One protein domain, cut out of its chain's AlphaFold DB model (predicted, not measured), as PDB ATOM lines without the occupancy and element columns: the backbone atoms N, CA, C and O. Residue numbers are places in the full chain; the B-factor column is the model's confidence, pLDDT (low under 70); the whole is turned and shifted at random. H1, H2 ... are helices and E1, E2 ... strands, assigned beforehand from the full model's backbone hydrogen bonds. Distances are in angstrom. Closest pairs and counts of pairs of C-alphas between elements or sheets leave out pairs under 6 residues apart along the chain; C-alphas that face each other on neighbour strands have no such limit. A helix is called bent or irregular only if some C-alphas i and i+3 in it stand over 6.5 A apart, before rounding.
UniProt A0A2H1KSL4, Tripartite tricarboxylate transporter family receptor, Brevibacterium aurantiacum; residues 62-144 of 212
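Overview. This is residues 62 to 144 of the 212 residues of the protein "Tripartite tricarboxylate transporter family receptor" of Brevibacterium aurantiacum (UniProt A0A2H1KSL4). A small wall of three short parallel strands, E2, E1 and E3, has the long helix H1 over one face, while the irregular helix H2 only grazes the sheet. H1 and H2 stand well separated, and the short helix H3 touches one end of H2, at the end of the domain away from H1, where residues 130 to 144 also run with no named element. The printed part has 83 residues, with three named strands and three named helices in the order E1, H1, E2, H2, E3, H3, and the sheet runs E2, E1, E3. The class is mixed, helices and strands, with under half of the residues, 40, in named elements. The whole is compact, with a radius of gyration of the C-alphas of 13.1 A and spans of 41 by 28 by 18 A.

Arrangement. Begin at the inner strand E1, residues 62 to 64. The edge strand E2, residues 95 to 97, is its parallel neighbour at 25 degrees; look for N 64 and O 96, 2.8 A apart and within hydrogen-bond range. The other edge strand, E3, residues 120 to 122, is parallel to E1 at 39 degrees, with N 63 and O 121 within hydrogen-bond range at 2.8 A. H1, residues 71 to 85, is on one face of this sheet, making two layers, a helix layer and a strand layer, at a height over the sheet of 9.1 A. It runs along the strands, at 6 degrees to E1 on the local plane, and lies over E1 and only just over E2, on which 3 of its C-alphas fall. The closest C-alphas of H1 and E1 are those of Asp 73 and Val 64, 5.9 A apart. E1, H1 and E2 form a strand-helix-strand unit, two parallel neighbour strands with a helix between them in the chain, and its crossover is right-handed. H2, residues 101 to 112, only grazes the sheet with residues 103 to 110 and is near E3, with 6 pairs of C-alphas within 10 A. E2, H2 and E3 form a split unit, with E1 between its strands in the sheet, and its crossover is also right-handed. H3, residues 126 to 129, touches H2 at residues 102 to 104 alone; the closest C-alphas are those of Ser 128 and Gly 103, 5.3 A apart. H1 and H2 are apart. Every O i to N i+4 pair is within hydrogen-bond range in H1, 6 of 8 are in H2, and H3 is too short for such a pair.

Along the chain. Find C-alpha 62 at (34.806, 15.128, -98.515), where E1 begins. H1 starts at C-alpha 71 at (41.338, 27.619, -98.559) and measures 20.9 A from first to last C-alpha. H2 measures 16.0 A and is irregular, with C-alphas 102 and 105 7.7 A apart. H3 ends at C-alpha 129 at (26.880, 29.673, -94.080).

Size, cuts and confidence. The C-alphas of Glu 87 and Gly 135 are the two farthest apart, at 41.0 A. The printed part has no cut, and of its links none is long. Its mean pLDDT is 94.3, and no printed residue is under 70.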
ATOM      1  N   VAL A  62      34.604  13.778 -99.055       98.06
ATOM      2  CA  VAL A  62      34.806  15.128 -98.515       98.06
ATOM      3  C   VAL A  62      34.602  16.140 -99.636       98.06
ATOM      4  O   VAL A  62      35.451  16.324-100.508       98.06
ATOM      5  N   ASN A  63      33.443  16.785 -99.646       97.75
ATOM      6  CA  ASN A  63      33.059  17.730-100.683       97.75
ATOM      7  C   ASN A  63      33.608  19.130-100.379       97.75
ATOM      8  O   ASN A  63      33.487  19.645 -99.266       97.75
ATOM      9  N   VAL A  64      34.187  19.763-101.393       97.94
ATOM     10  CA  VAL A  64      34.785  21.096-101.308       97.94
ATOM     11  C   VAL A  64      34.046  22.016-102.281       97.94
ATOM     12  O   VAL A  64      34.201  21.852-103.490       97.94
ATOM     13  N   PRO A  65      33.237  22.979-101.805       95.00
ATOM     14  CA  PRO A  65      32.404  23.827-102.664       95.00
ATOM     15  C   PRO A  65      33.158  24.927-103.447       95.00
ATOM     16  O   PRO A  65      32.611  25.992-103.742       95.00
ATOM     17  N   SER A  66      34.421  24.696-103.790       94.50
ATOM     18  CA  SER A  66      35.331  25.655-104.421       94.50
ATOM     19  C   SER A  66      36.369  24.950-105.295       94.50
ATOM     20  O   SER A  66      36.472  23.721-105.305       94.50
ATOM     21  N   GLU A  67      37.142  25.748-106.030       95.06
ATOM     22  CA  GLU A  67      38.214  25.263-106.898       95.06
ATOM     23  C   GLU A  67      39.343  24.565-106.108       95.06
ATOM     24  O   GLU A  67      39.595  24.914-104.943       95.06
ATOM     25  N   PRO A  68      40.058  23.608-106.732       97.25
ATOM     26  CA  PRO A  68      41.278  23.031-106.169       97.25
ATOM     27  C   PRO A  68      42.300  24.108-105.774       97.25
ATOM     28  O   PRO A  68      42.479  25.096-106.486       97.25
ATOM     29  N   GLY A  69      42.981  23.926-104.641       95.75
ATOM     30  CA  GLY A  69      43.965  24.880-104.110       95.75
ATOM     31  C   GLY A  69      43.388  26.085-103.354       95.75
ATOM     32  O   GLY A  69      44.154  26.883-102.819       95.75
ATOM     33  N   SER A  70      42.064  26.229-103.269       92.75
ATOM     34  CA  SER A  70      41.421  27.226-102.396       92.75
ATOM     35  C   SER A  70      41.575  26.884-100.904       92.75
ATOM     36  O   SER A  70      41.885  25.749-100.549       92.75
ATOM     37  N   GLY A  71      41.281  27.838-100.013       90.56
ATOM     38  CA  GLY A  71      41.338  27.619 -98.559       90.56
ATOM     39  C   GLY A  71      40.467  26.454 -98.063       90.56
ATOM     40  O   GLY A  71      40.877  25.702 -97.181       90.56
ATOM     41  N   TRP A  72      39.290  26.233 -98.661       94.62
ATOM     42  CA  TRP A  72      38.463  25.063 -98.334       94.62
ATOM     43  C   TRP A  72      39.095  23.744 -98.799       94.62
ATOM     44  O   TRP A  72      38.994  22.745 -98.090       94.62
ATOM     45  N   ASP A  73      39.761  23.733 -99.957       97.38
ATOM     46  CA  ASP A  73      40.439  22.543-100.487       97.38
ATOM     47  C   ASP A  73      41.650  22.164 -99.634       97.38
ATOM     48  O   ASP A  73      41.802  21.005 -99.245       97.38
ATOM     49  N   THR A  74      42.482  23.144 -99.282       97.00
ATOM     50  CA  THR A  74      43.643  22.911 -98.418       97.00
ATOM     51  C   THR A  74      43.210  22.451 -97.027       97.00
ATOM     52  O   THR A  74      43.793  21.506 -96.497       97.00
ATOM     53  N   THR A  75      42.128  23.017 -96.482       96.62
ATOM     54  CA  THR A  75      41.528  22.566 -95.214       96.62
ATOM     55  C   THR A  75      41.030  21.123 -95.299       96.62
ATOM     56  O   THR A  75      41.322  20.322 -94.413       96.62
ATOM     57  N   ALA A  76      40.313  20.754 -96.369       97.81
ATOM     58  CA  ALA A  76      39.828  19.385 -96.567       97.81
ATOM     59  C   ALA A  76      40.977  18.373 -96.624       97.81
ATOM     60  O   ALA A  76      40.915  17.319 -95.995       97.81
ATOM     61  N   ARG A  77      42.035  18.693 -97.373       98.06
ATOM     62  CA  ARG A  77      43.194  17.807 -97.531       98.06
ATOM     63  C   ARG A  77      43.976  17.663 -96.231       98.06
ATOM     64  O   ARG A  77      44.319  16.541 -95.879       98.06
ATOM     65  N   ALA A  78      44.177  18.757 -95.495       97.44
ATOM     66  CA  ALA A  78      44.820  18.722 -94.183       97.44
ATOM     67  C   ALA A  78      44.012  17.895 -93.167       97.44
ATOM     68  O   ALA A  78      44.589  17.113 -92.416       97.44
ATOM     69  N   LEU A  79      42.677  18.012 -93.179       96.69
ATOM     70  CA  LEU A  79      41.792  17.163 -92.374       96.69
ATOM     71  C   LEU A  79      41.995  15.679 -92.702       96.69
ATOM     72  O   LEU A  79      42.184  14.871 -91.796       96.69
ATOM     73  N   VAL A  80      41.943  15.321 -93.988       97.44
ATOM     74  CA  VAL A  80      42.096  13.929 -94.431       97.44
ATOM     75  C   VAL A  80      43.464  13.377 -94.039       97.44
ATOM     76  O   VAL A  80      43.536  12.278 -93.495       97.44
ATOM     77  N   GLU A  81      44.531  14.146 -94.255       96.81
ATOM     78  CA  GLU A  81      45.890  13.763 -93.868       96.81
ATOM     79  C   GLU A  81      45.997  13.518 -92.357       96.81
ATOM     80  O   GLU A  81      46.523  12.485 -91.944       96.81
ATOM     81  N   ALA A  82      45.454  14.418 -91.533       96.38
ATOM     82  CA  ALA A  82      45.476  14.276 -90.080       96.38
ATOM     83  C   ALA A  82      44.707  13.030 -89.609       96.38
ATOM     84  O   ALA A  82      45.232  12.249 -88.819       96.38
ATOM     85  N   LEU A  83      43.495  12.800 -90.129       95.69
ATOM     86  CA  LEU A  83      42.691  11.624 -89.772       95.69
ATOM     87  C   LEU A  83      43.377  10.306 -90.145       95.69
ATOM     88  O   LEU A  83      43.267   9.330 -89.405       95.69
ATOM     89  N   GLN A  84      44.070  10.276 -91.286       93.88
ATOM     90  CA  GLN A  84      44.799   9.096 -91.749       93.88
ATOM     91  C   GLN A  84      46.081   8.866 -90.951       93.88
ATOM     92  O   GLN A  84      46.360   7.736 -90.558       93.88
ATOM     93  N   LYS A  85      46.853   9.926 -90.695       95.88
ATOM     94  CA  LYS A  85      48.117   9.851 -89.955       95.88
ATOM     95  C   LYS A  85      47.921   9.384 -88.515       95.88
ATOM     96  O   LYS A  85      48.741   8.624 -88.013       95.88
ATOM     97  N   GLU A  86      46.849   9.835 -87.874       96.88
ATOM     98  CA  GLU A  86      46.506   9.466 -86.497       96.88
ATOM     99  C   GLU A  86      45.665   8.177 -86.421       96.88
ATOM    100  O   GLU A  86      45.157   7.834 -85.357       96.88
ATOM    101  N   GLU A  87      45.480   7.477 -87.549       93.88
ATOM    102  CA  GLU A  87      44.717   6.223 -87.654       93.88
ATOM    103  C   GLU A  87      43.279   6.318 -87.092       93.88
ATOM    104  O   GLU A  87      42.682   5.322 -86.686       93.88
ATOM    105  N   ILE A  88      42.690   7.521 -87.095       91.94
ATOM    106  CA  ILE A  88      41.339   7.788 -86.568       91.94
ATOM    107  C   ILE A  88      40.275   7.187 -87.493       91.94
ATOM    108  O   ILE A  88      39.235   6.711 -87.035       91.94
ATOM    109  N   VAL A  89      40.524   7.218 -88.806       90.12
ATOM    110  CA  VAL A  89      39.627   6.676 -89.833       90.12
ATOM    111  C   VAL A  89      40.422   5.780 -90.776       90.12
ATOM    112  O   VAL A  89      41.362   6.225 -91.427       90.12
ATOM    113  N   SER A  90      40.014   4.517 -90.885       87.56
ATOM    114  CA  SER A  90      40.639   3.523 -91.772       87.56
ATOM    115  C   SER A  90      40.067   3.518 -93.197       87.56
ATOM    116  O   SER A  90      40.656   2.945 -94.114       87.56
ATOM    117  N   THR A  91      38.915   4.152 -93.395       92.00
ATOM    118  CA  THR A  91      38.192   4.178 -94.670       92.00
ATOM    119  C   THR A  91      38.676   5.321 -95.574       92.00
ATOM    120  O   THR A  91      39.041   6.384 -95.069       92.00
ATOM    121  N   PRO A  92      38.666   5.169 -96.917       95.50
ATOM    122  CA  PRO A  92      39.074   6.244 -97.820       95.50
ATOM    123  C   PRO A  92      38.211   7.505 -97.684       95.50
ATOM    124  O   PRO A  92      36.984   7.421 -97.636       95.50
ATOM    125  N   LEU A  93      38.863   8.669 -97.715       97.81
ATOM    126  CA  LEU A  93      38.230   9.989 -97.655       97.81
ATOM    127  C   LEU A  93      38.533  10.805 -98.927       97.81
ATOM    128  O   LEU A  93      39.352  11.726 -98.885       97.81
ATOM    129  N   PRO A  94      37.967  10.455-100.099       98.00
ATOM    130  CA  PRO A  94      38.247  11.186-101.330       98.00
ATOM    131  C   PRO A  94      37.751  12.635-101.241       98.00
ATOM    132  O   PRO A  94      36.582  12.886-100.951       98.00
ATOM    133  N   VAL A  95      38.637  13.584-101.551       98.50
ATOM    134  CA  VAL A  95      38.300  15.009-101.663       98.50
ATOM    135  C   VAL A  95      37.764  15.297-103.065       98.50
ATOM    136  O   VAL A  95      38.440  15.007-104.053       98.50
ATOM    137  N   GLN A  96      36.563  15.876-103.162       97.94
ATOM    138  CA  GLN A  96      35.935  16.258-104.430       97.94
ATOM    139  C   GLN A  96      35.588  17.747-104.455       97.94
ATOM    140  O   GLN A  96      34.734  18.210-103.699       97.94
ATOM    141  N   ASN A  97      36.202  18.483-105.379       97.94
ATOM    142  CA  ASN A  97      35.895  19.886-105.636       97.94
ATOM    143  C   ASN A  97      34.624  20.013-106.493       97.94
ATOM    144  O   ASN A  97      34.519  19.416-107.565       97.94
ATOM    145  N   LYS A  98      33.653  20.792-106.013       95.12
ATOM    146  CA  LYS A  98      32.353  21.069-106.643       95.12
ATOM    147  C   LYS A  98      32.080  22.584-106.588       95.12
ATOM    148  O   LYS A  98      31.247  23.025-105.793       95.12
ATOM    149  N   PRO A  99      32.820  23.394-107.366       94.25
ATOM    150  CA  PRO A  99      32.778  24.850-107.274       94.25
ATOM    151  C   PRO A  99      31.431  25.440-107.701       94.25
ATOM    152  O   PRO A  99      30.787  24.936-108.619       94.25
ATOM    153  N   GLY A 100      31.062  26.566-107.079       91.19
ATOM    154  CA  GLY A 100      30.081  27.525-107.595       91.19
ATOM    155  C   GLY A 100      29.050  28.022-106.574       91.19
ATOM    156  O   GLY A 100      28.699  27.347-105.602       91.19
ATOM    157  N   GLY A 101      28.585  29.257-106.793       90.94
ATOM    158  CA  GLY A 101      27.601  29.941-105.945       90.94
ATOM    159  C   GLY A 101      28.029  30.102-104.483       90.94
ATOM    160  O   GLY A 101      27.175  30.005-103.608       90.94
ATOM    161  N   THR A 102      29.333  30.241-104.206       91.31
ATOM    162  CA  THR A 102      29.891  30.301-102.836       91.31
ATOM    163  C   THR A 102      29.398  29.133-101.966       91.31
ATOM    164  O   THR A 102      29.032  29.281-100.805       91.31
ATOM    165  N   GLY A 103      29.308  27.947-102.576       93.12
ATOM    166  CA  GLY A 103      28.818  26.721-101.952       93.12
ATOM    167  C   GLY A 103      27.308  26.520-101.957       93.12
ATOM    168  O   GLY A 103      26.860  25.431-101.601       93.12
ATOM    169  N   CYS A 104      26.512  27.477-102.441       95.06
ATOM    170  CA  CYS A 104      25.065  27.299-102.552       95.06
ATOM    171  C   CYS A 104      24.672  26.143-103.485       95.06
ATOM    172  O   CYS A 104      23.731  25.401-103.193       95.06
ATOM    173  N   MET A 105      25.395  25.943-104.592       94.75
ATOM    174  CA  MET A 105      25.081  24.851-105.522       94.75
ATOM    175  C   MET A 105      25.292  23.483-104.872       94.75
ATOM    176  O   MET A 105      24.431  22.610-104.972       94.75
ATOM    177  N   TRP A 106      26.412  23.314-104.160       94.56
ATOM    178  CA  TRP A 106      26.670  22.091-103.409       94.56
ATOM    179  C   TRP A 106      25.657  21.904-102.278       94.56
ATOM    180  O   TRP A 106      25.099  20.822-102.147       94.56
ATOM    181  N   MET A 107      25.348  22.958-101.518       94.62
ATOM    182  CA  MET A 107      24.334  22.914-100.461       94.62
ATOM    183  C   MET A 107      22.974  22.445-100.999       94.62
ATOM    184  O   MET A 107      22.327  21.577-100.420       94.62
ATOM    185  N   THR A 108      22.568  22.968-102.155       94.81
ATOM    186  CA  THR A 108      21.323  22.579-102.829       94.81
ATOM    187  C   THR A 108      21.356  21.111-103.257       94.81
ATOM    188  O   THR A 108      20.415  20.369-102.976       94.81
ATOM    189  N   SER A 109      22.454  20.657-103.876       94.56
ATOM    190  CA  SER A 109      22.648  19.243-104.237       94.56
ATOM    191  C   SER A 109      22.618  18.340-103.001       94.56
ATOM    192  O   SER A 109      21.919  17.332-103.006       94.56
ATOM    193  N   MET A 110      23.264  18.737-101.904       93.88
ATOM    194  CA  MET A 110      23.263  17.978-100.656       93.88
ATOM    195  C   MET A 110      21.843  17.797-100.107       93.88
ATOM    196  O   MET A 110      21.438  16.683 -99.777       93.88
ATOM    197  N   MET A 111      21.054  18.873-100.075       94.38
ATOM    198  CA  MET A 111      19.689  18.840 -99.547       94.38
ATOM    199  C   MET A 111      18.695  18.101-100.447       94.38
ATOM    200  O   MET A 111      17.722  17.536 -99.941       94.38
ATOM    201  N   GLN A 112      18.920  18.095-101.762       94.81
ATOM    202  CA  GLN A 112      17.979  17.533-102.737       94.81
ATOM    203  C   GLN A 112      18.353  16.126-103.226       94.81
ATOM    204  O   GLN A 112      17.461  15.350-103.561       94.81
ATOM    205  N   GLN A 113      19.643  15.791-103.289       94.81
ATOM    206  CA  GLN A 113      20.160  14.575-103.939       94.81
ATOM    207  C   GLN A 113      20.899  13.652-102.965       94.81
ATOM    208  O   GLN A 113      20.838  12.429-103.102       94.81
ATOM    209  N   GLU A 114      21.557  14.220-101.954       93.81
ATOM    210  CA  GLU A 114      22.381  13.467-101.000       93.81
ATOM    211  C   GLU A 114      21.694  13.263 -99.641       93.81
ATOM    212  O   GLU A 114      22.257  12.652 -98.733       93.81
ATOM    213  N   LYS A 115      20.458  13.749 -99.481       89.50
ATOM    214  CA  LYS A 115      19.730  13.697 -98.213       89.50
ATOM    215  C   LYS A 115      19.587  12.263 -97.699       89.50
ATOM    216  O   LYS A 115      19.027  11.398 -98.369       89.50
ATOM    217  N   GLY A 116      20.028  12.051 -96.461       88.62
ATOM    218  CA  GLY A 116      19.964  10.757 -95.778       88.62
ATOM    219  C   GLY A 116      21.117   9.808 -96.105       88.62
ATOM    220  O   GLY A 116      21.171   8.736 -95.508       88.62
ATOM    221  N   LYS A 117      22.036  10.183 -97.006       91.94
ATOM    222  CA  LYS A 117      23.305   9.471 -97.164       91.94
ATOM    223  C   LYS A 117      24.220   9.791 -95.986       91.94
ATOM    224  O   LYS A 117      24.276  10.931 -95.532       91.94
ATOM    225  N   ASP A 118      24.923   8.776 -95.507       92.12
ATOM    226  CA  ASP A 118      25.887   8.859 -94.413       92.12
ATOM    227  C   ASP A 118      27.340   8.933 -94.920       92.12
ATOM    228  O   ASP A 118      28.262   9.089 -94.133       92.12
ATOM    229  N   ASP A 119      27.560   8.892 -96.236       94.88
ATOM    230  CA  ASP A 119      28.881   8.875 -96.874       94.88
ATOM    231  C   ASP A 119      29.290  10.216 -97.518       94.88
ATOM    232  O   ASP A 119      30.250  10.271 -98.290       94.88
ATOM    233  N   GLN A 120      28.585  11.307 -97.201       95.62
ATOM    234  CA  GLN A 120      28.855  12.650 -97.723       95.62
ATOM    235  C   GLN A 120      29.080  13.651 -96.590       95.62
ATOM    236  O   GLN A 120      28.190  13.896 -95.778       95.62
ATOM    237  N   ILE A 121      30.240  14.306 -96.593       95.75
ATOM    238  CA  ILE A 121      30.516  15.480 -95.755       95.75
ATOM    239  C   ILE A 121      31.028  16.630 -96.618       95.75
ATOM    240  O   ILE A 121      31.392  16.424 -97.778       95.75
ATOM    241  N   ALA A 122      31.048  17.850 -96.083       95.62
ATOM    242  CA  ALA A 122      31.511  19.016 -96.825       95.62
ATOM    243  C   ALA A 122      32.233  20.035 -95.944       95.62
ATOM    244  O   ALA A 122      31.837  20.254 -94.798       95.62
ATOM    245  N   ILE A 123      33.247  20.692 -96.507       96.56
ATOM    246  CA  ILE A 123      33.852  21.875 -95.892       96.56
ATOM    247  C   ILE A 123      32.938  23.079 -96.117       96.56
ATOM    248  O   ILE A 123      32.383  23.275 -97.197       96.56
ATOM    249  N   THR A 124      32.779  23.888 -95.076       93.69
ATOM    250  CA  THR A 124      31.972  25.109 -95.080       93.69
ATOM    251  C   THR A 124      32.678  26.177 -94.247       93.69
ATOM    252  O   THR A 124      33.422  25.846 -93.327       93.69
ATOM    253  N   SER A 125      32.409  27.452 -94.518       92.00
ATOM    254  CA  SER A 125      32.859  28.585 -93.691       92.00
ATOM    255  C   SER A 125      31.772  29.656 -93.604       92.00
ATOM    256  O   SER A 125      30.660  29.454 -94.103       92.00
ATOM    257  N   LEU A 126      32.083  30.799 -92.988       90.19
ATOM    258  CA  LEU A 126      31.192  31.957 -92.923       90.19
ATOM    259  C   LEU A 126      30.631  32.340 -94.310       90.19
ATOM    260  O   LEU A 126      29.422  32.570 -94.436       90.19
ATOM    261  N   ALA A 127      31.464  32.310 -95.357       89.38
ATOM    262  CA  ALA A 127      31.067  32.590 -96.737       89.38
ATOM    263  C   ALA A 127      29.838  31.799 -97.198       89.38
ATOM    264  O   ALA A 127      28.866  32.394 -97.659       89.38
ATOM    265  N   SER A 128      29.840  30.473 -97.050       91.75
ATOM    266  CA  SER A 128      28.716  29.626 -97.469       91.75
ATOM    267  C   SER A 128      27.572  29.635 -96.454       91.75
ATOM    268  O   SER A 128      26.402  29.623 -96.839       91.75
ATOM    269  N   GLN A 129      27.880  29.708 -95.154       92.31
ATOM    270  CA  GLN A 129      26.880  29.673 -94.080       92.31
ATOM    271  C   GLN A 129      25.952  30.900 -94.087       92.31
ATOM    272  O   GLN A 129      24.788  30.800 -93.695       92.31
ATOM    273  N   THR A 130      26.433  32.048 -94.565       91.56
ATOM    274  CA  THR A 130      25.669  33.307 -94.577       91.56
ATOM    275  C   THR A 130      24.820  33.504 -95.835       91.56
ATOM    276  O   THR A 130      23.973  34.397 -95.864       91.56
ATOM    277  N   MET A 131      24.977  32.663 -96.866       91.94
ATOM    278  CA  MET A 131      24.271  32.818 -98.146       91.94
ATOM    279  C   MET A 131      22.743  32.834 -98.001       91.94
ATOM    280  O   MET A 131      22.086  33.666 -98.629       91.94
ATOM    281  N   LYS A 132      22.169  31.979 -97.140       94.38
ATOM    282  CA  LYS A 132      20.716  31.959 -96.884       94.38
ATOM    283  C   LYS A 132      20.224  33.240 -96.225       94.38
ATOM    284  O   LYS A 132      19.249  33.830 -96.676       94.38
ATOM    285  N   ALA A 133      20.933  33.711 -95.199       90.88
ATOM    286  CA  ALA A 133      20.603  34.965 -94.520       90.88
ATOM    287  C   ALA A 133      20.682  36.178 -95.467       90.88
ATOM    288  O   ALA A 133      19.951  37.148 -95.293       90.88
ATOM    289  N   ARG A 134      21.531  36.097 -96.498       88.12
ATOM    290  CA  ARG A 134      21.673  37.105 -97.558       88.12
ATOM    291  C   ARG A 134      20.657  36.961 -98.700       88.12
ATOM    292  O   ARG A 134      20.704  37.750 -99.636       88.12
ATOM    293  N   GLY A 135      19.777  35.957 -98.665       92.25
ATOM    294  CA  GLY A 135      18.822  35.674 -99.743       92.25
ATOM    295  C   GLY A 135      19.464  35.157-101.037       92.25
ATOM    296  O   GLY A 135      18.831  35.188-102.087       92.25
ATOM    297  N   LEU A 136      20.719  34.697-100.974       91.50
ATOM    298  CA  LEU A 136      21.490  34.198-102.121       91.50
ATOM    299  C   LEU A 136      21.442  32.671-102.254       91.50
ATOM    300  O   LEU A 136      21.867  32.128-103.270       91.50
ATOM    301  N   CYS A 137      20.938  31.978-101.232       95.38
ATOM    302  CA  CYS A 137      20.723  30.539-101.254       95.38
ATOM    303  C   CYS A 137      19.439  30.159-100.518       95.38
ATOM    304  O   CYS A 137      19.057  30.812 -99.552       95.38
ATOM    305  N   GLU A 138      18.790  29.081-100.952       96.06
ATOM    306  CA  GLU A 138      17.592  28.547-100.294       96.06
ATOM    307  C   GLU A 138      17.931  27.853 -98.965       96.06
ATOM    308  O   GLU A 138      17.207  27.983 -97.976       96.06
ATOM    309  N   PHE A 139      19.064  27.148 -98.938       95.44
ATOM    310  CA  PHE A 139      19.498  26.320 -97.819       95.44
ATOM    311  C   PHE A 139      20.696  26.926 -97.088       95.44
ATOM    312  O   PHE A 139      21.506  27.652 -97.668       95.44
ATOM    313  N   GLY A 140      20.810  26.620 -95.801       94.44
ATOM    314  CA  GLY A 140      21.859  27.128 -94.927       94.44
ATOM    315  C   GLY A 140      22.099  26.222 -93.718       94.44
ATOM    316  O   GLY A 140      21.593  25.102 -93.678       94.44
ATOM    317  N   PRO A 141      22.843  26.701 -92.707       93.25
ATOM    318  CA  PRO A 141      23.291  25.876 -91.581       93.25
ATOM    319  C   PRO A 141      22.166  25.184 -90.804       93.25
ATOM    320  O   PRO A 141      22.354  24.088 -90.297       93.25
ATOM    321  N   SER A 142      20.985  25.804 -90.726       94.69
ATOM    322  CA  SER A 142      19.817  25.232 -90.041       94.69
ATOM    323  C   SER A 142      19.235  24.002 -90.736       94.69
ATOM    324  O   SER A 142      18.462  23.268 -90.128       94.69
ATOM    325  N   ASP A 143      19.539  23.819 -92.020       94.25
ATOM    326  CA  ASP A 143      19.012  22.726 -92.835       94.25
ATOM    327  C   ASP A 143      19.967  21.518 -92.846       94.25
ATOM    328  O   ASP A 143      19.635  20.470 -93.397       94.25
ATOM    329  N   THR A 144      21.147  21.655 -92.236       92.31
ATOM    330  CA  THR A 144      22.230  20.670 -92.259       92.31
ATOM    331  C   THR A 144      22.652  20.283 -90.846       92.31
ATOM    332  O   THR A 144      22.192  20.845 -89.855       92.31
TER     333      THR A 144